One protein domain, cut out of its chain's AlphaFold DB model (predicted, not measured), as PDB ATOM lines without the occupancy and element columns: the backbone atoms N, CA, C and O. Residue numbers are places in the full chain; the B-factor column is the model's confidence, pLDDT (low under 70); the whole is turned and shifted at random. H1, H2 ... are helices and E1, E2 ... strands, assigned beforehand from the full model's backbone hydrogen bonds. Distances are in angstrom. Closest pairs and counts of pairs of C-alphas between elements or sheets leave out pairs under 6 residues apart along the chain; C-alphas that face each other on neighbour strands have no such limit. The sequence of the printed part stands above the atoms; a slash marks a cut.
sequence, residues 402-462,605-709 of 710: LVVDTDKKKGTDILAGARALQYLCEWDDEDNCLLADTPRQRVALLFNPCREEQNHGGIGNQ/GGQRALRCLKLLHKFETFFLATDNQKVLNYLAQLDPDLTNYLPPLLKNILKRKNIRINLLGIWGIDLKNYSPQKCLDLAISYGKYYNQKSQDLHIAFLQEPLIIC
ATOM      1  N   LEU A 402     -35.548  30.536  -3.682       94.94
ATOM      2  CA  LEU A 402     -36.603  30.360  -4.665       94.94
ATOM      3  C   LEU A 402     -37.458  29.151  -4.311       94.94
ATOM      4  O   LEU A 402     -36.959  28.032  -4.232       94.94
ATOM      5  N   VAL A 403     -38.753  29.376  -4.143       96.12
ATOM      6  CA  VAL A 403     -39.746  28.327  -3.948       96.12
ATOM      7  C   VAL A 403     -40.550  28.191  -5.232       96.12
ATOM      8  O   VAL A 403     -41.064  29.170  -5.765       96.12
ATOM      9  N   VAL A 404     -40.644  26.976  -5.752       95.38
ATOM     10  CA  VAL A 404     -41.310  26.677  -7.013       95.38
ATOM     11  C   VAL A 404     -42.311  25.561  -6.798       95.38
ATOM     12  O   VAL A 404     -42.001  24.532  -6.205       95.38
ATOM     13  N   ASP A 405     -43.506  25.756  -7.323       94.19
ATOM     14  CA  ASP A 405     -44.566  24.764  -7.378       94.19
ATOM     15  C   ASP A 405     -44.812  24.411  -8.845       94.19
ATOM     16  O   ASP A 405     -45.095  25.285  -9.666       94.19
ATOM     17  N   THR A 406     -44.617  23.145  -9.217       89.56
ATOM     18  CA  THR A 406     -44.683  22.741 -10.623       89.56
ATOM     19  C   THR A 406     -46.083  22.937 -11.211       89.56
ATOM     20  O   THR A 406     -47.084  22.634 -10.565       89.56
ATOM     21  N   ASP A 407     -46.147  23.398 -12.463       79.50
ATOM     22  CA  ASP A 407     -47.393  23.547 -13.226       79.50
ATOM     23  C   ASP A 407     -48.196  22.232 -13.299       79.50
ATOM     24  O   ASP A 407     -47.644  21.122 -13.378       79.50
ATOM     25  N   LYS A 408     -49.526  22.352 -13.301       73.62
ATOM     26  CA  LYS A 408     -50.444  21.215 -13.383       73.62
ATOM     27  C   LYS A 408     -50.127  20.393 -14.632       73.62
ATOM     28  O   LYS A 408     -50.016  20.915 -15.736       73.62
ATOM     29  N   LYS A 409     -50.019  19.071 -14.462       74.56
ATOM     30  CA  LYS A 409     -49.677  18.096 -15.521       74.56
ATOM     31  C   LYS A 409     -48.248  18.193 -16.084       74.56
ATOM     32  O   LYS A 409     -47.925  17.434 -16.990       74.56
ATOM     33  N   LYS A 410     -47.379  19.079 -15.577       80.75
ATOM     34  CA  LYS A 410     -45.964  19.168 -16.005       80.75
ATOM     35  C   LYS A 410     -44.980  18.547 -15.003       80.75
ATOM     36  O   LYS A 410     -43.804  18.394 -15.323       80.75
ATOM     37  N   GLY A 411     -45.459  18.134 -13.828       85.56
ATOM     38  CA  GLY A 411     -44.702  17.394 -12.809       85.56
ATOM     39  C   GLY A 411     -44.579  15.898 -13.089       85.56
ATOM     40  O   GLY A 411     -44.887  15.075 -12.228       85.56
ATOM     41  N   THR A 412     -44.195  15.535 -14.315       89.19
ATOM     42  CA  THR A 412     -44.067  14.129 -14.733       89.19
ATOM     43  C   THR A 412     -42.867  13.455 -14.075       89.19
ATOM     44  O   THR A 412     -42.944  12.304 -13.661       89.19
ATOM     45  N   ASP A 413     -41.769  14.191 -13.928       92.75
ATOM     46  CA  ASP A 413     -40.505  13.724 -13.364       92.75
ATOM     47  C   ASP A 413     -39.694  14.885 -12.776       92.75
ATOM     48  O   ASP A 413     -40.068  16.055 -12.930       92.75
ATOM     49  N   ILE A 414     -38.579  14.548 -12.116       93.38
ATOM     50  CA  ILE A 414     -37.698  15.475 -11.383       93.38
ATOM     51  C   ILE A 414     -37.393  16.723 -12.215       93.38
ATOM     52  O   ILE A 414     -37.598  17.852 -11.762       93.38
ATOM     53  N   LEU A 415     -36.909  16.522 -13.441       90.81
ATOM     54  CA  LEU A 415     -36.351  17.601 -14.245       90.81
ATOM     55  C   LEU A 415     -37.393  18.260 -15.140       90.81
ATOM     56  O   LEU A 415     -37.261  19.458 -15.393       90.81
ATOM     57  N   ALA A 416     -38.450  17.562 -15.568       87.06
ATOM     58  CA  ALA A 416     -39.597  18.197 -16.223       87.06
ATOM     59  C   ALA A 416     -40.239  19.277 -15.335       87.06
ATOM     60  O   ALA A 416     -40.468  20.395 -15.807       87.06
ATOM     61  N   GLY A 417     -40.426  18.987 -14.041       86.00
ATOM     62  CA  GLY A 417     -41.023  19.933 -13.095       86.00
ATOM     63  C   GLY A 417     -40.135  21.129 -12.734       86.00
ATOM     64  O   GLY A 417     -40.639  22.168 -12.313       86.00
ATOM     65  N   ALA A 418     -38.825  21.038 -12.984       89.81
ATOM     66  CA  ALA A 418     -37.857  22.100 -12.711       89.81
ATOM     67  C   ALA A 418     -37.773  23.182 -13.811       89.81
ATOM     68  O   ALA A 418     -36.859  24.010 -13.809       89.81
ATOM     69  N   ARG A 419     -38.698  23.204 -14.782       86.62
ATOM     70  CA  ARG A 419     -38.654  24.147 -15.918       86.62
ATOM     71  C   ARG A 419     -38.686  25.618 -15.490       86.62
ATOM     72  O   ARG A 419     -37.983  26.416 -16.096       86.62
ATOM     73  N   ALA A 420     -39.452  25.986 -14.462       87.00
ATOM     74  CA  ALA A 420     -39.494  27.374 -13.987       87.00
ATOM     75  C   ALA A 420     -38.148  27.827 -13.387       87.00
ATOM     76  O   ALA A 420     -37.716  28.948 -13.641       87.00
ATOM     77  N   LEU A 421     -37.440  26.932 -12.683       89.88
ATOM     78  CA  LEU A 421     -36.084  27.204 -12.193       89.88
ATOM     79  C   LEU A 421     -35.107  27.444 -13.349       89.88
ATOM     80  O   LEU A 421     -34.261  28.326 -13.257       89.88
ATOM     81  N   GLN A 422     -35.249  26.695 -14.450       86.88
ATOM     82  CA  GLN A 422     -34.423  26.905 -15.637       86.88
ATOM     83  C   GLN A 422     -34.551  28.333 -16.162       86.88
ATOM     84  O   GLN A 422     -33.534  28.970 -16.398       86.88
ATOM     85  N   TYR A 423     -35.780  28.837 -16.325       83.12
ATOM     86  CA  TYR A 423     -36.005  30.201 -16.814       83.12
ATOM     87  C   TYR A 423     -35.290  31.218 -15.944       83.12
ATOM     88  O   TYR A 423     -34.598  32.079 -16.466       83.12
ATOM     89  N   LEU A 424     -35.389  31.078 -14.623       86.62
ATOM     90  CA  LEU A 424     -34.668  31.968 -13.731       86.62
ATOM     91  C   LEU A 424     -33.152  31.894 -13.977       86.62
ATOM     92  O   LEU A 424     -32.513  32.932 -14.097       86.62
ATOM     93  N   CYS A 425     -32.580  30.694 -14.114       85.25
ATOM     94  CA  CYS A 425     -31.150  30.532 -14.391       85.25
ATOM     95  C   CYS A 425     -30.693  31.168 -15.712       85.25
ATOM     96  O   CYS A 425     -29.572  31.667 -15.753       85.25
ATOM     97  N   GLU A 426     -31.514  31.133 -16.771       80.12
ATOM     98  CA  GLU A 426     -31.179  31.754 -18.068       80.12
ATOM     99  C   GLU A 426     -31.237  33.288 -18.026       80.12
ATOM    100  O   GLU A 426     -30.612  33.945 -18.855       80.12
ATOM    101  N   TRP A 427     -32.032  33.849 -17.110       80.56
ATOM    102  CA  TRP A 427     -32.241  35.292 -16.976       80.56
ATOM    103  C   TRP A 427     -31.414  35.920 -15.849       80.56
ATOM    104  O   TRP A 427     -31.313  37.139 -15.810       80.56
ATOM    105  N   ASP A 428     -30.836  35.122 -14.948       83.69
ATOM    106  CA  ASP A 428     -29.847  35.559 -13.957       83.69
ATOM    107  C   ASP A 428     -28.473  35.706 -14.630       83.69
ATOM    108  O   ASP A 428     -27.720  34.733 -14.747       83.69
ATOM    109  N   ASP A 429     -28.147  36.917 -15.072       78.56
ATOM    110  CA  ASP A 429     -26.860  37.273 -15.679       78.56
ATOM    111  C   ASP A 429     -26.265  38.540 -15.037       78.56
ATOM    112  O   ASP A 429     -26.814  39.073 -14.072       78.56
ATOM    113  N   GLU A 430     -25.108  38.992 -15.525       77.25
ATOM    114  CA  GLU A 430     -24.401  40.168 -14.991       77.25
ATOM    115  C   GLU A 430     -25.208  41.470 -15.121       77.25
ATOM    116  O   GLU A 430     -25.041  42.392 -14.324       77.25
ATOM    117  N   ASP A 431     -26.110  41.536 -16.102       75.38
ATOM    118  CA  ASP A 431     -26.947  42.699 -16.385       75.38
ATOM    119  C   ASP A 431     -28.300  42.649 -15.665       75.38
ATOM    120  O   ASP A 431     -28.925  43.681 -15.417       75.38
ATOM    121  N   ASN A 432     -28.763  41.447 -15.335       79.25
ATOM    122  CA  ASN A 432     -30.018  41.145 -14.675       79.25
ATOM    123  C   ASN A 432     -29.726  40.258 -13.457       79.25
ATOM    124  O   ASN A 432     -30.096  39.086 -13.409       79.25
ATOM    125  N   CYS A 433     -29.025  40.828 -12.473       83.19
ATOM    126  CA  CYS A 433     -28.602  40.174 -11.229       83.19
ATOM    127  C   CYS A 433     -29.797  39.814 -10.322       83.19
ATOM    128  O   CYS A 433     -30.081  40.513  -9.338       83.19
ATOM    129  N   LEU A 434     -30.499  38.733 -10.667       85.69
ATOM    130  CA  LEU A 434     -31.711  38.257  -9.996       85.69
ATOM    131  C   LEU A 434     -31.414  37.540  -8.683       85.69
ATOM    132  O   LEU A 434     -32.147  37.696  -7.707       85.69
ATOM    133  N   LEU A 435     -30.372  36.714  -8.663       86.88
ATOM    134  CA  LEU A 435     -30.005  35.897  -7.513       86.88
ATOM    135  C   LEU A 435     -28.918  36.572  -6.675       86.88
ATOM    136  O   LEU A 435     -28.164  37.415  -7.157       86.88
ATOM    137  N   ALA A 436     -28.821  36.176  -5.404       83.94
ATOM    138  CA  ALA A 436     -27.758  36.619  -4.500       83.94
ATOM    139  C   ALA A 436     -26.356  36.458  -5.123       83.94
ATOM    140  O   ALA A 436     -26.108  35.513  -5.869       83.94
ATOM    141  N   ASP A 437     -25.426  37.360  -4.809       75.94
ATOM    142  CA  ASP A 437     -24.173  37.540  -5.560       75.94
ATOM    143  C   ASP A 437     -23.292  36.298  -5.674       75.94
ATOM    144  O   ASP A 437     -22.606  36.110  -6.676       75.94
ATOM    145  N   THR A 438     -23.333  35.410  -4.684       77.06
ATOM    146  CA  THR A 438     -22.561  34.169  -4.737       77.06
ATOM    147  C   THR A 438     -23.477  32.948  -4.812       77.06
ATOM    148  O   THR A 438     -24.465  32.886  -4.076       77.06
ATOM    149  N   PRO A 439     -23.148  31.926  -5.634       68.69
ATOM    150  CA  PRO A 439     -23.910  30.675  -5.702       68.69
ATOM    151  C   PRO A 439     -24.171  30.034  -4.338       68.69
ATOM    152  O   PRO A 439     -25.254  29.514  -4.085       68.69
ATOM    153  N   ARG A 440     -23.202  30.189  -3.428       70.88
ATOM    154  CA  ARG A 440     -23.247  29.723  -2.038       70.88
ATOM    155  C   ARG A 440     -24.454  30.229  -1.258       70.88
ATOM    156  O   ARG A 440     -24.852  29.588  -0.304       70.88
ATOM    157  N   GLN A 441     -25.029  31.366  -1.634       78.38
ATOM    158  CA  GLN A 441     -26.130  31.998  -0.907       78.38
ATOM    159  C   GLN A 441     -27.513  31.563  -1.399       78.38
ATOM    160  O   GLN A 441     -28.514  32.039  -0.861       78.38
ATOM    161  N   ARG A 442     -27.573  30.712  -2.431       91.25
ATOM    162  CA  ARG A 442     -28.780  30.458  -3.220       91.25
ATOM    163  C   ARG A 442     -29.352  29.078  -2.909       91.25
ATOM    164  O   ARG A 442     -28.667  28.063  -3.049       91.25
ATOM    165  N   VAL A 443     -30.632  29.046  -2.547       95.25
ATOM    166  CA  VAL A 443     -31.386  27.821  -2.246       95.25
ATOM    167  C   VAL A 443     -32.615  27.745  -3.147       95.25
ATOM    168  O   VAL A 443     -33.352  28.721  -3.275       95.25
ATOM    169  N   ALA A 444     -32.861  26.582  -3.740       96.94
ATOM    170  CA  ALA A 444     -34.088  26.288  -4.473       96.94
ATOM    171  C   ALA A 444     -34.903  25.212  -3.744       96.94
ATOM    172  O   ALA A 444     -34.348  24.210  -3.301       96.94
ATOM    173  N   LEU A 445     -36.219  25.398  -3.652       97.75
ATOM    174  CA  LEU A 445     -37.186  24.417  -3.165       97.75
ATOM    175  C   LEU A 445     -38.247  24.184  -4.236       97.75
ATOM    176  O   LEU A 445     -38.983  25.102  -4.578       97.75
ATOM    177  N   LEU A 446     -38.336  22.959  -4.744       97.56
ATOM    178  CA  LEU A 446     -39.298  22.556  -5.762       97.56
ATOM    179  C   LEU A 446     -40.312  21.565  -5.185       97.56
ATOM    180  O   LEU A 446     -39.937  20.467  -4.781       97.56
ATOM    181  N   PHE A 447     -41.593  21.921  -5.209       97.31
ATOM    182  CA  PHE A 447     -42.703  20.994  -5.000       97.31
ATOM    183  C   PHE A 447     -43.061  20.341  -6.335       97.31
ATOM    184  O   PHE A 447     -43.521  21.017  -7.257       97.31
ATOM    185  N   ASN A 448     -42.815  19.033  -6.448       96.50
ATOM    186  CA  ASN A 448     -43.039  18.285  -7.683       96.50
ATOM    187  C   ASN A 448     -43.483  16.836  -7.382       96.50
ATOM    188  O   ASN A 448     -42.761  16.095  -6.713       96.50
ATOM    189  N   PRO A 449     -44.653  16.400  -7.877       94.44
ATOM    190  CA  PRO A 449     -45.212  15.088  -7.565       94.44
ATOM    191  C   PRO A 449     -44.487  13.940  -8.275       94.44
ATOM    192  O   PRO A 449     -44.469  12.832  -7.749       94.44
ATOM    193  N   CYS A 450     -43.870  14.181  -9.438       94.56
ATOM    194  CA  CYS A 450     -43.138  13.159 -10.198       94.56
ATOM    195  C   CYS A 450     -43.968  11.879 -10.428       94.56
ATOM    196  O   CYS A 450     -43.534  10.779 -10.084       94.56
ATOM    197  N   ARG A 451     -45.199  12.015 -10.934       86.69
ATOM    198  CA  ARG A 451     -46.188  10.915 -10.962       86.69
ATOM    199  C   ARG A 451     -46.183  10.064 -12.234       86.69
ATOM    200  O   ARG A 451     -46.961   9.122 -12.313       86.69
ATOM    201  N   GLU A 452     -45.334  10.364 -13.217       88.94
ATOM    202  CA  GLU A 452     -45.330   9.617 -14.479       88.94
ATOM    203  C   GLU A 452     -44.604   8.275 -14.322       88.94
ATOM    204  O   GLU A 452     -43.371   8.217 -14.252       88.94
ATOM    205  N   GLU A 453     -45.361   7.179 -14.268       87.94
ATOM    206  CA  GLU A 453     -44.797   5.841 -14.076       87.94
ATOM    207  C   GLU A 453     -43.896   5.420 -15.240       87.94
ATOM    208  O   GLU A 453     -42.848   4.811 -15.007       87.94
ATOM    209  N   GLN A 454     -44.249   5.820 -16.468       86.38
ATOM    210  CA  GLN A 454     -43.465   5.537 -17.675       86.38
ATOM    211  C   GLN A 454     -42.080   6.204 -17.641       86.38
ATOM    212  O   GLN A 454     -41.127   5.705 -18.235       86.38
ATOM    213  N   ASN A 455     -41.922   7.274 -16.858       89.38
ATOM    214  CA  ASN A 455     -40.647   7.958 -16.646       89.38
ATOM    215  C   ASN A 455     -39.838   7.306 -15.516       89.38
ATOM    216  O   ASN A 455     -39.379   7.982 -14.591       89.38
ATOM    217  N   HIS A 456     -39.684   5.980 -15.571       93.62
ATOM    218  CA  HIS A 456     -38.973   5.184 -14.565       93.62
ATOM    219  C   HIS A 456     -39.492   5.428 -13.140       93.62
ATOM    220  O   HIS A 456     -38.718   5.578 -12.193       93.62
ATOM    221  N   GLY A 457     -40.818   5.507 -12.985       92.12
ATOM    222  CA  GLY A 457     -41.449   5.829 -11.706       92.12
ATOM    223  C   GLY A 457     -41.217   7.272 -11.251       92.12
ATOM    224  O   GLY A 457     -41.039   7.491 -10.055       92.12
ATOM    225  N   GLY A 458     -41.193   8.233 -12.180       93.44
ATOM    226  CA  GLY A 458     -41.046   9.664 -11.897       93.44
ATOM    227  C   GLY A 458     -39.611  10.201 -11.834       93.44
ATOM    228  O   GLY A 458     -39.412  11.374 -11.525       93.44
ATOM    229  N   ILE A 459     -38.593   9.382 -12.110       95.06
ATOM    230  CA  ILE A 459     -37.187   9.825 -12.101       95.06
ATOM    231  C   ILE A 459     -36.878  10.648 -13.359       95.06
ATOM    232  O   ILE A 459     -36.280  11.721 -13.279       95.06
ATOM    233  N   GLY A 460     -37.309  10.160 -14.520       91.38
ATOM    234  CA  GLY A 460     -37.049  10.768 -15.822       91.38
ATOM    235  C   GLY A 460     -37.325   9.787 -16.957       91.38
ATOM    236  O   GLY A 460     -37.329   8.574 -16.749       91.38
ATOM    237  N   ASN A 461     -37.549  10.294 -18.170       87.69
ATOM    238  CA  ASN A 461     -37.588   9.438 -19.363       87.69
ATOM    239  C   ASN A 461     -36.232   8.728 -19.578       87.69
ATOM    240  O   ASN A 461     -35.253   9.025 -18.888       87.69
ATOM    241  N   GLN A 462     -36.164   7.805 -20.542       85.38
ATOM    242  CA  GLN A 462     -34.972   6.987 -20.814       85.38
ATOM    243  C   GLN A 462     -33.683   7.811 -20.914       85.38
ATOM    244  O   GLN A 462     -32.724   7.553 -20.184       85.38
ATOM    245  N   GLY A 605     -33.985  13.214 -23.366       66.88
ATOM    246  CA  GLY A 605     -33.690  13.618 -21.997       66.88
ATOM    247  C   GLY A 605     -32.574  14.643 -21.839       66.88
ATOM    248  O   GLY A 605     -32.441  15.227 -20.763       66.88
ATOM    249  N   GLY A 606     -31.764  14.906 -22.865       72.19
ATOM    250  CA  GLY A 606     -30.564  15.715 -22.657       72.19
ATOM    251  C   GLY A 606     -30.817  17.196 -22.412       72.19
ATOM    252  O   GLY A 606     -30.110  17.792 -21.607       72.19
ATOM    253  N   GLN A 607     -31.894  17.778 -22.953       78.38
ATOM    254  CA  GLN A 607     -32.322  19.128 -22.544       78.38
ATOM    255  C   GLN A 607     -32.574  19.200 -21.029       78.38
ATOM    256  O   GLN A 607     -32.265  20.192 -20.367       78.38
ATOM    257  N   ARG A 608     -33.132  18.126 -20.458       85.94
ATOM    258  CA  ARG A 608     -33.405  18.030 -19.022       85.94
ATOM    259  C   ARG A 608     -32.110  17.835 -18.231       85.94
ATOM    260  O   ARG A 608     -31.961  18.452 -17.179       85.94
ATOM    261  N   ALA A 609     -31.156  17.060 -18.748       88.62
ATOM    262  CA  ALA A 609     -29.826  16.928 -18.149       88.62
ATOM    263  C   ALA A 609     -29.071  18.271 -18.115       88.62
ATOM    264  O   ALA A 609     -28.576  18.666 -17.062       88.62
ATOM    265  N   LEU A 610     -29.080  19.035 -19.214       87.75
ATOM    266  CA  LEU A 610     -28.483  20.376 -19.265       87.75
ATOM    267  C   LEU A 610     -29.191  21.363 -18.332       87.75
ATOM    268  O   LEU A 610     -28.540  22.188 -17.694       87.75
ATOM    269  N   ARG A 611     -30.520  21.258 -18.187       88.44
ATOM    270  CA  ARG A 611     -31.260  21.990 -17.149       88.44
ATOM    271  C   ARG A 611     -30.709  21.671 -15.762       88.44
ATOM    272  O   ARG A 611     -30.423  22.599 -15.017       88.44
ATOM    273  N   CYS A 612     -30.543  20.394 -15.421       92.62
ATOM    274  CA  CYS A 612     -29.967  19.988 -14.139       92.62
ATOM    275  C   CYS A 612     -28.567  20.587 -13.940       92.62
ATOM    276  O   CYS A 612     -28.320  21.215 -12.916       92.62
ATOM    277  N   LEU A 613     -27.693  20.499 -14.947       92.31
ATOM    278  CA  LEU A 613     -26.360  21.104 -14.908       92.31
ATOM    279  C   LEU A 613     -26.423  22.610 -14.587       92.31
ATOM    280  O   LEU A 613     -25.751  23.070 -13.663       92.31
ATOM    281  N   LYS A 614     -27.291  23.373 -15.272       88.81
ATOM    282  CA  LYS A 614     -27.497  24.808 -14.995       88.81
ATOM    283  C   LYS A 614     -27.969  25.060 -13.559       88.81
ATOM    284  O   LYS A 614     -27.485  25.990 -12.915       88.81
ATOM    285  N   LEU A 615     -28.871  24.229 -13.031       91.94
ATOM    286  CA  LEU A 615     -29.324  24.328 -11.637       91.94
ATOM    287  C   LEU A 615     -28.181  24.078 -10.650       91.94
ATOM    288  O   LEU A 615     -28.017  24.854  -9.714       91.94
ATOM    289  N   LEU A 616     -27.361  23.052 -10.882       92.94
ATOM    290  CA  LEU A 616     -26.241  22.703 -10.005       92.94
ATOM    291  C   LEU A 616     -25.099  23.726 -10.044       92.94
ATOM    292  O   LEU A 616     -24.348  23.822  -9.075       92.94
ATOM    293  N   HIS A 617     -24.971  24.513 -11.112       88.69
ATOM    294  CA  HIS A 617     -24.060  25.660 -11.140       88.69
ATOM    295  C   HIS A 617     -24.627  26.899 -10.436       88.69
ATOM    296  O   HIS A 617     -23.863  27.687  -9.878       88.69
ATOM    297  N   LYS A 618     -25.951  27.086 -10.466       90.19
ATOM    298  CA  LYS A 618     -26.610  28.290  -9.945       90.19
ATOM    299  C   LYS A 618     -27.030  28.184  -8.485       90.19
ATOM    300  O   LYS A 618     -27.075  29.219  -7.837       90.19
ATOM    301  N   PHE A 619     -27.331  26.998  -7.964       92.50
ATOM    302  CA  PHE A 619     -27.809  26.811  -6.594       92.50
ATOM    303  C   PHE A 619     -26.851  25.943  -5.784       92.50
ATOM    304  O   PHE A 619     -26.487  24.843  -6.203       92.50
ATOM    305  N   GLU A 620     -26.491  26.409  -4.588       92.06
ATOM    306  CA  GLU A 620     -25.736  25.598  -3.631       92.06
ATOM    307  C   GLU A 620     -26.580  24.412  -3.157       92.06
ATOM    308  O   GLU A 620     -26.081  23.290  -3.082       92.06
ATOM    309  N   THR A 621     -27.871  24.651  -2.896       94.62
ATOM    310  CA  THR A 621     -28.824  23.631  -2.444       94.62
ATOM    311  C   THR A 621     -30.091  23.618  -3.292       94.62
ATOM    312  O   THR A 621     -30.717  24.656  -3.509       94.62
ATOM    313  N   PHE A 622     -30.496  22.423  -3.718       96.31
ATOM    314  CA  PHE A 622     -31.723  22.145  -4.451       96.31
ATOM    315  C   PHE A 622     -32.554  21.081  -3.721       96.31
ATOM    316  O   PHE A 622     -32.223  19.893  -3.707       96.31
ATOM    317  N   PHE A 623     -33.663  21.515  -3.130       97.56
ATOM    318  CA  PHE A 623     -34.647  20.646  -2.505       97.56
ATOM    319  C   PHE A 623     -35.716  20.208  -3.499       97.56
ATOM    320  O   PHE A 623     -36.335  21.047  -4.155       97.56
ATOM    321  N   LEU A 624     -35.996  18.906  -3.535       97.81
ATOM    322  CA  LEU A 624     -37.151  18.337  -4.226       97.81
ATOM    323  C   LEU A 624     -38.127  17.763  -3.195       97.81
ATOM    324  O   LEU A 624     -37.867  16.712  -2.614       97.81
ATOM    325  N   ALA A 625     -39.254  18.429  -2.977       97.94
ATOM    326  CA  ALA A 625     -40.326  17.939  -2.123       97.94
ATOM    327  C   ALA A 625     -41.330  17.113  -2.945       97.94
ATOM    328  O   ALA A 625     -41.937  17.626  -3.890       97.94
ATOM    329  N   THR A 626     -41.495  15.837  -2.589       97.44
ATOM    330  CA  THR A 626     -42.351  14.880  -3.307       97.44
ATOM    331  C   THR A 626     -42.933  13.824  -2.360       97.44
ATOM    332  O   THR A 626     -42.383  13.570  -1.289       97.44
ATOM    333  N   ASP A 627     -44.046  13.200  -2.746       95.50
ATOM    334  CA  ASP A 627     -44.646  12.030  -2.083       95.50
ATOM    335  C   ASP A 627     -44.192  10.692  -2.718       95.50
ATOM    336  O   ASP A 627     -44.552   9.602  -2.244       95.50
ATOM    337  N   ASN A 628     -43.381  10.757  -3.782       97.00
ATOM    338  CA  ASN A 628     -42.908   9.601  -4.535       97.00
ATOM    339  C   ASN A 628     -41.627   8.990  -3.933       97.00
ATOM    340  O   ASN A 628     -40.509   9.474  -4.131       97.00
ATOM    341  N   GLN A 629     -41.778   7.841  -3.267       96.56
ATOM    342  CA  GLN A 629     -40.671   7.141  -2.607       96.56
ATOM    343  C   GLN A 629     -39.583   6.641  -3.569       96.56
ATOM    344  O   GLN A 629     -38.414   6.600  -3.186       96.56
ATOM    345  N   LYS A 630     -39.928   6.268  -4.811       96.75
ATOM    346  CA  LYS A 630     -38.930   5.814  -5.797       96.75
ATOM    347  C   LYS A 630     -37.955   6.943  -6.123       96.75
ATOM    348  O   LYS A 630     -36.747   6.725  -6.133       96.75
ATOM    349  N   VAL A 631     -38.485   8.152  -6.306       97.69
ATOM    350  CA  VAL A 631     -37.695   9.364  -6.543       97.69
ATOM    351  C   VAL A 631     -36.843   9.715  -5.324       97.69
ATOM    352  O   VAL A 631     -35.651   9.965  -5.474       97.69
ATOM    353  N   LEU A 632     -37.410   9.676  -4.114       98.00
ATOM    354  CA  LEU A 632     -36.667   9.957  -2.879       98.00
ATOM    355  C   LEU A 632     -35.491   8.993  -2.674       98.00
ATOM    356  O   LEU A 632     -34.381   9.427  -2.368       98.00
ATOM    357  N   ASN A 633     -35.718   7.695  -2.891       97.56
ATOM    358  CA  ASN A 633     -34.672   6.679  -2.804       97.56
ATOM    359  C   ASN A 633     -33.582   6.912  -3.853       97.56
ATOM    360  O   ASN A 633     -32.401   6.814  -3.533       97.56
ATOM    361  N   TYR A 634     -33.971   7.249  -5.085       97.94
ATOM    362  CA  TYR A 634     -33.021   7.559  -6.148       97.94
ATOM    363  C   TYR A 634     -32.154   8.773  -5.799       97.94
ATOM    364  O   TYR A 634     -30.933   8.694  -5.885       97.94
ATOM    365  N   LEU A 635     -32.757   9.869  -5.328       97.44
ATOM    366  CA  LEU A 635     -32.019  11.067  -4.921       97.44
ATOM    367  C   LEU A 635     -31.044  10.797  -3.769       97.44
ATOM    368  O   LEU A 635     -29.927  11.303  -3.795       97.44
ATOM    369  N   ALA A 636     -31.430   9.969  -2.795       96.25
ATOM    370  CA  ALA A 636     -30.548   9.577  -1.696       96.25
ATOM    371  C   ALA A 636     -29.334   8.754  -2.163       96.25
ATOM    372  O   ALA A 636     -28.296   8.780  -1.506       96.25
ATOM    373  N   GLN A 637     -29.452   8.030  -3.281       96.12
ATOM    374  CA  GLN A 637     -28.327   7.333  -3.903       96.12
ATOM    375  C   GLN A 637     -27.517   8.236  -4.844       96.12
ATOM    376  O   GLN A 637     -26.317   8.026  -4.991       96.12
ATOM    377  N   LEU A 638     -28.166   9.200  -5.508       96.44
ATOM    378  CA  LEU A 638     -27.528  10.161  -6.410       96.44
ATOM    379  C   LEU A 638     -26.614  11.123  -5.647       96.44
ATOM    380  O   LEU A 638     -25.500  11.378  -6.095       96.44
ATOM    381  N   ASP A 639     -27.084  11.654  -4.517       96.31
ATOM    382  CA  ASP A 639     -26.357  12.642  -3.721       96.31
ATOM    383  C   ASP A 639     -26.530  12.379  -2.210       96.31
ATOM    384  O   ASP A 639     -27.350  13.017  -1.542       96.31
ATOM    385  N   PRO A 640     -25.808  11.390  -1.652       94.62
ATOM    386  CA  PRO A 640     -25.995  10.944  -0.274       94.62
ATOM    387  C   PRO A 640     -25.590  11.999   0.766       94.62
ATOM    388  O   PRO A 640     -24.801  12.902   0.498       94.62
ATOM    389  N   ASP A 641     -26.110  11.848   1.988       94.94
ATOM    390  CA  ASP A 641     -25.756  12.703   3.126       94.94
ATOM    391  C   ASP A 641     -24.343  12.381   3.644       94.94
ATOM    392  O   ASP A 641     -24.103  11.362   4.297       94.94
ATOM    393  N   LEU A 642     -23.416  13.299   3.387       94.94
ATOM    394  CA  LEU A 642     -22.001  13.224   3.746       94.94
ATOM    395  C   LEU A 642     -21.728  13.670   5.187       94.94
ATOM    396  O   LEU A 642     -20.605  13.545   5.675       94.94
ATOM    397  N   THR A 643     -22.734  14.174   5.907       93.69
ATOM    398  CA  THR A 643     -22.583  14.690   7.282       93.69
ATOM    399  C   THR A 643     -22.047  13.624   8.241       93.69
ATOM    400  O   THR A 643     -21.412  13.941   9.248       93.69
ATOM    401  N   ASN A 644     -22.284  12.344   7.938       91.38
ATOM    402  CA  ASN A 644     -21.787  11.230   8.738       91.38
ATOM    403  C   ASN A 644     -20.276  11.005   8.623       91.38
ATOM    404  O   ASN A 644     -19.720  10.402   9.537       91.38
ATOM    405  N   TYR A 645     -19.629  11.510   7.570       94.69
ATOM    406  CA  TYR A 645     -18.181  11.405   7.377       94.69
ATOM    407  C   TYR A 645     -17.392  12.470   8.144       94.69
ATOM    408  O   TYR A 645     -16.173  12.380   8.247       94.69
ATOM    409  N   LEU A 646     -18.068  13.474   8.706       95.56
ATOM    410  CA  LEU A 646     -17.416  14.509   9.498       95.56
ATOM    411  C   LEU A 646     -17.087  14.049  10.925       95.56
ATOM    412  O   LEU A 646     -17.847  13.278  11.524       95.56
ATOM    413  N   PRO A 647     -16.045  14.635  11.545       95.75
ATOM    414  CA  PRO A 647     -15.772  14.467  12.964       95.75
ATOM    415  C   PRO A 647     -16.983  14.799  13.852       95.75
ATOM    416  O   PRO A 647     -17.744  15.726  13.540       95.75
ATOM    417  N   PRO A 648     -17.139  14.126  15.012       94.69
ATOM    418  CA  PRO A 648     -18.304  14.280  15.888       94.69
ATOM    419  C   PRO A 648     -18.631  15.730  16.263       94.69
ATOM    420  O   PRO A 648     -19.804  16.102  16.330       94.69
ATOM    421  N   LEU A 649     -17.607  16.566  16.475       94.12
ATOM    422  CA  LEU A 649     -17.778  17.985  16.793       94.12
ATOM    423  C   LEU A 649     -18.512  18.731  15.670       94.12
ATOM    424  O   LEU A 649     -19.526  19.380  15.922       94.12
ATOM    425  N   LEU A 650     -18.029  18.603  14.432       94.69
ATOM    426  CA  LEU A 650     -18.591  19.285  13.265       94.69
ATOM    427  C   LEU A 650     -19.983  18.741  12.924       94.69
ATOM    428  O   LEU A 650     -20.921  19.514  12.710       94.69
ATOM    429  N   LYS A 651     -20.148  17.415  12.988       94.31
ATOM    430  CA  LYS A 651     -21.438  16.733  12.823       94.31
ATOM    431  C   LYS A 651     -22.500  17.267  13.787       94.31
ATOM    432  O   LYS A 651     -23.630  17.542  13.385       94.31
ATOM    433  N   ASN A 652     -22.142  17.462  15.058       93.75
ATOM    434  CA  ASN A 652     -23.063  17.988  16.065       93.75
ATOM    435  C   ASN A 652     -23.472  19.443  15.796       93.75
ATOM    436  O   ASN A 652     -24.622  19.801  16.061       93.75
ATOM    437  N   ILE A 653     -22.575  20.275  15.251       92.31
ATOM    438  CA  ILE A 653     -22.905  21.656  14.862       92.31
ATOM    439  C   ILE A 653     -23.973  21.655  13.762       92.31
ATOM    440  O   ILE A 653     -24.973  22.364  13.879       92.31
ATOM    441  N   LEU A 654     -23.793  20.837  12.725       91.94
ATOM    442  CA  LEU A 654     -24.726  20.753  11.597       91.94
ATOM    443  C   LEU A 654     -26.075  20.166  12.010       91.94
ATOM    444  O   LEU A 654     -27.118  20.737  11.691       91.94
ATOM    445  N   LYS A 655     -26.066  19.109  12.834       90.25
ATOM    446  CA  LYS A 655     -27.286  18.501  13.381       90.25
ATOM    447  C   LYS A 655     -28.124  19.503  14.183       90.25
ATOM    448  O   LYS A 655     -29.340  19.527  14.032       90.25
ATOM    449  N   ARG A 656     -27.492  20.362  14.995       89.75
ATOM    450  CA  ARG A 656     -28.188  21.428  15.749       89.75
ATOM    451  C   ARG A 656     -28.832  22.476  14.843       89.75
ATOM    452  O   ARG A 656     -29.840  23.057  15.224       89.75
ATOM    453  N   LYS A 657     -28.250  22.718  13.667       87.75
ATOM    454  CA  LYS A 657     -28.767  23.661  12.666       87.75
ATOM    455  C   LYS A 657     -29.724  23.013  11.659       87.75
ATOM    456  O   LYS A 657     -30.210  23.708  10.775       87.75
ATOM    457  N   ASN A 658     -29.987  21.707  11.782       89.50
ATOM    458  CA  ASN A 658     -30.737  20.912  10.807       89.50
ATOM    459  C   ASN A 658     -30.170  21.019   9.375       89.50
ATOM    460  O   ASN A 658     -30.915  21.060   8.399       89.50
ATOM    461  N   ILE A 659     -28.840  21.089   9.266       92.00
ATOM    462  CA  ILE A 659     -28.112  21.160   7.996       92.00
ATOM    463  C   ILE A 659     -27.466  19.807   7.717       92.00
ATOM    464  O   ILE A 659     -26.918  19.167   8.616       92.00
ATOM    465  N   ARG A 660     -27.517  19.406   6.454       92.69
ATOM    466  CA  ARG A 660     -26.803  18.275   5.869       92.69
ATOM    467  C   ARG A 660     -25.847  18.763   4.796       92.69
ATOM    468  O   ARG A 660     -26.086  19.794   4.165       92.69
ATOM    469  N   ILE A 661     -24.786  17.999   4.599       91.94
ATOM    470  CA  ILE A 661     -23.814  18.222   3.539       91.94
ATOM    471  C   ILE A 661     -24.012  17.143   2.491       91.94
ATOM    472  O   ILE A 661     -23.978  15.958   2.807       91.94
ATOM    473  N   ASN A 662     -24.161  17.567   1.248       94.00
ATOM    474  CA  ASN A 662     -24.241  16.706   0.081       94.00
ATOM    475  C   ASN A 662     -23.205  17.195  -0.943       94.00
ATOM    476  O   ASN A 662     -22.769  18.347  -0.868       94.00
ATOM    477  N   LEU A 663     -22.783  16.338  -1.874       95.62
ATOM    478  CA  LEU A 663     -21.764  16.711  -2.857       95.62
ATOM    479  C   LEU A 663     -22.339  17.658  -3.912       95.62
ATOM    480  O   LEU A 663     -21.739  18.685  -4.224       95.62
ATOM    481  N   LEU A 664     -23.506  17.314  -4.457       95.94
ATOM    482  CA  LEU A 664     -24.207  18.104  -5.472       95.94
ATOM    483  C   LEU A 664     -25.197  19.102  -4.858       95.94
ATOM    484  O   LEU A 664     -25.719  19.957  -5.568       95.94
ATOM    485  N   GLY A 665     -25.461  19.007  -3.554       94.19
ATOM    486  CA  GLY A 665     -26.438  19.845  -2.864       94.19
ATOM    487  C   GLY A 665     -27.892  19.501  -3.197       94.19
ATOM    488  O   GLY A 665     -28.762  20.347  -3.015       94.19
ATOM    489  N   ILE A 666     -28.173  18.298  -3.700       96.12
ATOM    490  CA  ILE A 666     -29.523  17.826  -4.012       96.12
ATOM    491  C   ILE A 666     -30.083  17.076  -2.804       96.12
ATOM    492  O   ILE A 666     -29.457  16.153  -2.291       96.12
ATOM    493  N   TRP A 667     -31.300  17.416  -2.371       95.00
ATOM    494  CA  TRP A 667     -31.963  16.686  -1.290       95.00
ATOM    495  C   TRP A 667     -33.468  16.499  -1.547       95.00
ATOM    496  O   TRP A 667     -34.234  17.453  -1.674       95.00
ATOM    497  N   GLY A 668     -33.903  15.234  -1.599       96.94
ATOM    498  CA  GLY A 668     -35.314  14.846  -1.591       96.94
ATOM    499  C   GLY A 668     -35.971  14.957  -0.207       96.94
ATOM    500  O   GLY A 668     -35.489  14.367   0.764       96.94
ATOM    501  N   ILE A 669     -37.097  15.667  -0.119       97.31
ATOM    502  CA  ILE A 669     -37.911  15.811   1.094       97.31
ATOM    503  C   ILE A 669     -39.223  15.043   0.919       97.31
ATOM    504  O   ILE A 669     -39.965  15.276  -0.034       97.31
ATOM    505  N   ASP A 670     -39.512  14.145   1.858       97.12
ATOM    506  CA  ASP A 670     -40.716  13.317   1.836       97.12
ATOM    507  C   ASP A 670     -41.940  14.067   2.370       97.12
ATOM    508  O   ASP A 670     -42.069  14.288   3.579       97.12
ATOM    509  N   LEU A 671     -42.870  14.408   1.479       96.50
ATOM    510  CA  LEU A 671     -44.110  15.104   1.826       96.50
ATOM    511  C   LEU A 671     -45.091  14.257   2.650       96.50
ATOM    512  O   LEU A 671     -46.025  14.807   3.229       96.50
ATOM    513  N   LYS A 672     -44.875  12.942   2.778       93.81
ATOM    514  CA  LYS A 672     -45.652  12.105   3.711       93.81
ATOM    515  C   LYS A 672     -45.260  12.354   5.166       93.81
ATOM    516  O   LYS A 672     -46.075  12.175   6.064       93.81
ATOM    517  N   ASN A 673     -44.012  12.768   5.391       93.25
ATOM    518  CA  ASN A 673     -43.425  12.961   6.719       93.25
ATOM    519  C   ASN A 673     -43.215  14.445   7.074       93.25
ATOM    520  O   ASN A 673     -43.158  14.811   8.254       93.25
ATOM    521  N   TYR A 674     -43.108  15.311   6.067       94.19
ATOM    522  CA  TYR A 674     -42.886  16.744   6.218       94.19
ATOM    523  C   TYR A 674     -44.028  17.529   5.578       94.19
ATOM    524  O   TYR A 674     -44.360  17.331   4.415       94.19
ATOM    525  N   SER A 675     -44.610  18.467   6.329       95.94
ATOM    526  CA  SER A 675     -45.550  19.427   5.751       95.94
ATOM    527  C   SER A 675     -44.815  20.410   4.828       95.94
ATOM    528  O   SER A 675     -43.627  20.669   5.050       95.94
ATOM    529  N   PRO A 676     -45.507  21.047   3.863       96.88
ATOM    530  CA  PRO A 676     -44.903  22.091   3.034       96.88
ATOM    531  C   PRO A 676     -44.226  23.195   3.849       96.88
ATOM    532  O   PRO A 676     -43.151  23.663   3.478       96.88
ATOM    533  N   GLN A 677     -44.812  23.561   4.995       96.19
ATOM    534  CA  GLN A 677     -44.223  24.540   5.906       96.19
ATOM    535  C   GLN A 677     -42.859  24.087   6.432       96.19
ATOM    536  O   GLN A 677     -41.908  24.855   6.372       96.19
ATOM    537  N   LYS A 678     -42.724  22.823   6.859       95.69
ATOM    538  CA  LYS A 678     -41.428  22.289   7.303       95.69
ATOM    539  C   LYS A 678     -40.397  22.270   6.171       95.69
ATOM    540  O   LYS A 678     -39.216  22.483   6.437       95.69
ATOM    541  N   CYS A 679     -40.820  22.032   4.927       97.00
ATOM    542  CA  CYS A 679     -39.936  22.125   3.762       97.00
ATOM    543  C   CYS A 679     -39.420  23.560   3.563       97.00
ATOM    544  O   CYS A 679     -38.227  23.758   3.334       97.00
ATOM    545  N   LEU A 680     -40.294  24.564   3.699       96.06
ATOM    546  CA  LEU A 680     -39.896  25.971   3.630       96.06
ATOM    547  C   LEU A 680     -38.978  26.364   4.795       96.06
ATOM    548  O   LEU A 680     -37.949  26.996   4.571       96.06
ATOM    549  N   ASP A 681     -39.304  25.958   6.021       94.62
ATOM    550  CA  ASP A 681     -38.491  26.247   7.208       94.62
ATOM    551  C   ASP A 681     -37.076  25.654   7.073       94.62
ATOM    552  O   ASP A 681     -36.083  26.269   7.480       94.62
ATOM    553  N   LEU A 682     -36.965  24.478   6.448       94.94
ATOM    554  CA  LEU A 682     -35.690  23.864   6.099       94.94
ATOM    555  C   LEU A 682     -34.923  24.697   5.063       94.94
ATOM    556  O   LEU A 682     -33.749  25.001   5.283       94.94
ATOM    557  N   ALA A 683     -35.576  25.131   3.981       95.25
ATOM    558  CA  ALA A 683     -34.953  26.002   2.982       95.25
ATOM    559  C   ALA A 683     -34.465  27.328   3.595       95.25
ATOM    560  O   ALA A 683     -33.350  27.769   3.318       95.25
ATOM    561  N   ILE A 684     -35.248  27.917   4.505       92.75
ATOM    562  CA  ILE A 684     -34.869  29.108   5.280       92.75
ATOM    563  C   ILE A 684     -33.664  28.823   6.181       92.75
ATOM    564  O   ILE A 684     -32.767  29.659   6.283       92.75
ATOM    565  N   SER A 685     -33.607  27.650   6.813       92.12
ATOM    566  CA  SER A 685     -32.473  27.253   7.658       92.12
ATOM    567  C   SER A 685     -31.171  27.183   6.854       92.12
ATOM    568  O   SER A 685     -30.150  27.707   7.301       92.12
ATOM    569  N   TYR A 686     -31.220  26.630   5.639       93.00
ATOM    570  CA  TYR A 686     -30.088  26.636   4.705       93.00
ATOM    571  C   TYR A 686     -29.731  28.048   4.234       93.00
ATOM    572  O   TYR A 686     -28.562  28.432   4.278       93.00
ATOM    573  N   GLY A 687     -30.728  28.864   3.875       90.88
ATOM    574  CA  GLY A 687     -30.514  30.266   3.515       90.88
ATOM    575  C   GLY A 687     -29.775  31.036   4.614       90.88
ATOM    576  O   GLY A 687     -28.788  31.711   4.328       90.88
ATOM    577  N   LYS A 688     -30.180  30.868   5.881       89.56
ATOM    578  CA  LYS A 688     -29.518  31.477   7.052       89.56
ATOM    579  C   LYS A 688     -28.116  30.916   7.285       89.56
ATOM    580  O   LYS A 688     -27.212  31.661   7.654       89.56
ATOM    581  N   TYR A 689     -27.926  29.612   7.080       88.50
ATOM    582  CA  TYR A 689     -26.628  28.958   7.251       88.50
ATOM    583  C   TYR A 689     -25.567  29.536   6.308       88.50
ATOM    584  O   TYR A 689     -24.453  29.817   6.757       88.50
ATOM    585  N   TYR A 690     -25.925  29.759   5.042       86.19
ATOM    586  CA  TYR A 690     -25.019  30.334   4.050       86.19
ATOM    587  C   TYR A 690     -24.905  31.862   4.123       86.19
ATOM    588  O   TYR A 690     -23.879  32.417   3.736       86.19
ATOM    589  N   ASN A 691     -25.918  32.552   4.660       82.12
ATOM    590  CA  ASN A 691     -25.969  34.014   4.757       82.12
ATOM    591  C   ASN A 691     -25.862  34.519   6.202       82.12
ATOM    592  O   ASN A 691     -26.671  35.323   6.646       82.12
ATOM    593  N   GLN A 692     -24.834  34.103   6.944       73.44
ATOM    594  CA  GLN A 692     -24.689  34.464   8.368       73.44
ATOM    595  C   GLN A 692     -24.583  35.979   8.631       73.44
ATOM    596  O   GLN A 692     -24.821  36.422   9.751       73.44
ATOM    597  N   LYS A 693     -24.207  36.766   7.612       66.44
ATOM    598  CA  LYS A 693     -24.044  38.226   7.695       66.44
ATOM    599  C   LYS A 693     -25.294  39.021   7.293       66.44
ATOM    600  O   LYS A 693     -25.356  40.198   7.626       66.44
ATOM    601  N   SER A 694     -26.258  38.415   6.590       64.44
ATOM    602  CA  SER A 694     -27.495  39.092   6.173       64.44
ATOM    603  C   SER A 694     -28.637  38.690   7.098       64.44
ATOM    604  O   SER A 694     -28.910  37.499   7.252       64.44
ATOM    605  N   GLN A 695     -29.303  39.663   7.722       61.72
ATOM    606  CA  GLN A 695     -30.510  39.393   8.512       61.72
ATOM    607  C   GLN A 695     -31.749  39.205   7.624       61.72
ATOM    608  O   GLN A 695     -32.652  38.457   8.001       61.72
ATOM    609  N   ASP A 696     -31.741  39.780   6.417       75.50
ATOM    610  CA  ASP A 696     -32.876  39.762   5.501       75.50
ATOM    611  C   ASP A 696     -32.650  38.752   4.370       75.50
ATOM    612  O   ASP A 696     -31.824  38.935   3.470       75.50
ATOM    613  N   LEU A 697     -33.383  37.638   4.437       86.88
ATOM    614  CA  LEU A 697     -33.488  36.672   3.348       86.88
ATOM    615  C   LEU A 697     -34.706  37.015   2.496       86.88
ATOM    616  O   LEU A 697     -35.844  36.888   2.950       86.88
ATOM    617  N   HIS A 698     -34.464  37.389   1.246       89.88
ATOM    618  CA  HIS A 698     -35.528  37.575   0.262       89.88
ATOM    619  C   HIS A 698     -35.931  36.229  -0.346       89.88
ATOM    620  O   HIS A 698     -35.096  35.491  -0.884       89.88
ATOM    621  N   ILE A 699     -37.223  35.929  -0.252       91.94
ATOM    622  CA  ILE A 699     -37.831  34.687  -0.727       91.94
ATOM    623  C   ILE A 699     -38.770  35.033  -1.874       91.94
ATOM    624  O   ILE A 699     -39.549  35.975  -1.755       91.94
ATOM    625  N   ALA A 700     -38.727  34.269  -2.959       92.56
ATOM    626  CA  ALA A 700     -39.690  34.385  -4.048       92.56
ATOM    627  C   ALA A 700     -40.396  33.048  -4.290       92.56
ATOM    628  O   ALA A 700     -39.766  31.993  -4.235       92.56
ATOM    629  N   PHE A 701     -41.698  33.103  -4.560       93.19
ATOM    630  CA  PHE A 701     -42.542  31.953  -4.860       93.19
ATOM    631  C   PHE A 701     -43.081  32.039  -6.291       93.19
ATOM    632  O   PHE A 701     -43.632  33.068  -6.685       93.19
ATOM    633  N   LEU A 702     -42.941  30.949  -7.049       91.38
ATOM    634  CA  LEU A 702     -43.345  30.822  -8.451       91.38
ATOM    635  C   LEU A 702     -44.215  29.578  -8.659       91.38
ATOM    636  O   LEU A 702     -43.895  28.504  -8.156       91.38
ATOM    637  N   GLN A 703     -45.253  29.699  -9.486       87.50
ATOM    638  CA  GLN A 703     -46.093  28.567  -9.921       87.50
ATOM    639  C   GLN A 703     -45.967  28.266 -11.417       87.50
ATOM    640  O   GLN A 703     -46.476  27.270 -11.920       87.50
ATOM    641  N   GLU A 704     -45.295  29.128 -12.168       85.06
ATOM    642  CA  GLU A 704     -45.130  28.971 -13.605       85.06
ATOM    643  C   GLU A 704     -43.813  29.607 -14.068       85.06
ATOM    644  O   GLU A 704     -43.218  30.396 -13.328       85.06
ATOM    645  N   PRO A 705     -43.315  29.271 -15.272       86.06
ATOM    646  CA  PRO A 705     -42.163  29.953 -15.849       86.06
ATOM    647  C   PRO A 705     -42.464  31.438 -16.090       86.06
ATOM    648  O   PRO A 705     -43.364  31.778 -16.869       86.06
ATOM    649  N   LEU A 706     -41.681  32.306 -15.448       86.12
ATOM    650  CA  LEU A 706     -41.743  33.762 -15.583       86.12
ATOM    651  C   LEU A 706     -40.405  34.320 -16.060       86.12
ATOM    652  O   LEU A 706     -39.345  33.741 -15.819       86.12
ATOM    653  N   ILE A 707     -40.477  35.469 -16.722       85.69
ATOM    654  CA  ILE A 707     -39.332  36.327 -16.999       85.69
ATOM    655  C   ILE A 707     -39.222  37.282 -15.817       85.69
ATOM    656  O   ILE A 707     -40.114  38.097 -15.599       85.69
ATOM    657  N   ILE A 708     -38.152  37.175 -15.040       84.69
ATOM    658  CA  ILE A 708     -37.922  38.075 -13.913       84.69
ATOM    659  C   ILE A 708     -36.896  39.111 -14.354       84.69
ATOM    660  O   ILE A 708     -35.836  38.762 -14.878       84.69
ATOM    661  N   CYS A 709     -37.224  40.382 -14.171       84.00
ATOM    662  CA  CYS A 709     -36.327  41.498 -14.423       84.00
ATOM    663  C   CYS A 709     -36.078  42.264 -13.128       84.00
ATOM    664  O   CYS A 709     -36.957  42.328 -12.266       84.00
TER     665      CYS A 709
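Overview. This is residues 402 to 462 and 605 to 709 of the 710 residues of an uncharacterized protein of Synechocystis sp. (strain PCC 6714) (UniProt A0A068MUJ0). A twisted sheet of five parallel strands forms the core, with H6 covering one face and H1 and H3 packed on the other, in three layers. H2 only grazes the sheet and packs beside H1 at a steep tilt, while H4 and H5 lie off the sheet, away from the core. The printed part has 166 residues, with six named helices and six named strands in the order E1 H1 E2 H2 E3 H3 H4 H5 E4 H6 E5 E6; the sheet order is E4 E3 E2 E1 E5, and the class is mixed, helices and strands. The whole is compact, with a radius of gyration of the C-alphas of 15.6 A and spans of 45 by 39 by 27 A.

Along the chain. The sheet holds E4, residues 666 to 670, 13.4 A long; E3, residues 621 to 626, 16.1 A; E2, residues 443 to 447, 13.5 A; E1, residues 402 to 405; and E5, residues 699 to 702. C-alpha 402 is at (-36.603, 30.360, -4.665). The helices are H6, residues 676 to 690, 21.5 A long; H1, residues 419 to 427; H3, residues 629 to 638, 14.0 A; H2, residues 606 to 618, 18.3 A; H4, residues 642 to 645; and H5, residues 648 to 656. E6, residues 707 to 709, ends with C-alpha 709 at (-36.327, 41.498, -14.423).

Arrangement. Within hydrogen-bond range are N 667 and O 622 of E4 and E3, 3.0 A; N 623 and O 444 of E3 and E2, 2.8 A; N 445 and O 402 of E2 and E1, 2.8 A; and N 403 and O 700 of E1 and E5, 2.8 A. H6 runs along E2 at a height over the sheet of 8.5 A; their closest C-alphas are Val 443 and Gly 687, 6.3 A. On the opposite face, H3 is over E4 at 8.1 A and H1 over E1 at 10.4 A. E1, H1, E2 form a strand-helix-strand unit, two parallel neighbour strands with a helix between, with a right-handed crossover; E3, H3 H4 H5, E4 form another. H1 and H2 touch at a steep tilt of 59 degrees, closest at C-alphas 422 and 611, 6.0 A. H4 and H5 only just touch, with 3 pairs of C-alphas within 8 A, closest at Thr 643 and Lys 651, 6.0 A. E6 pairs with no named strand; its C-alpha 708 is 6.9 A from C-alpha 424 of H1, the closest pair. Every O i to N i+4 pair is within range in H1, H2, H3, H5 and H6; H4 is too short for one.

Size, cuts and confidence. The C-alphas farthest apart, of Gln 454 and Lys 693, are 45.7 A apart. Residues 463 to 604 are not printed, and the gap is 6.9 A. The links E1 to H1 and H1 to E2 are long. Residues 439, 605 and 693 to 695 have pLDDT under 70.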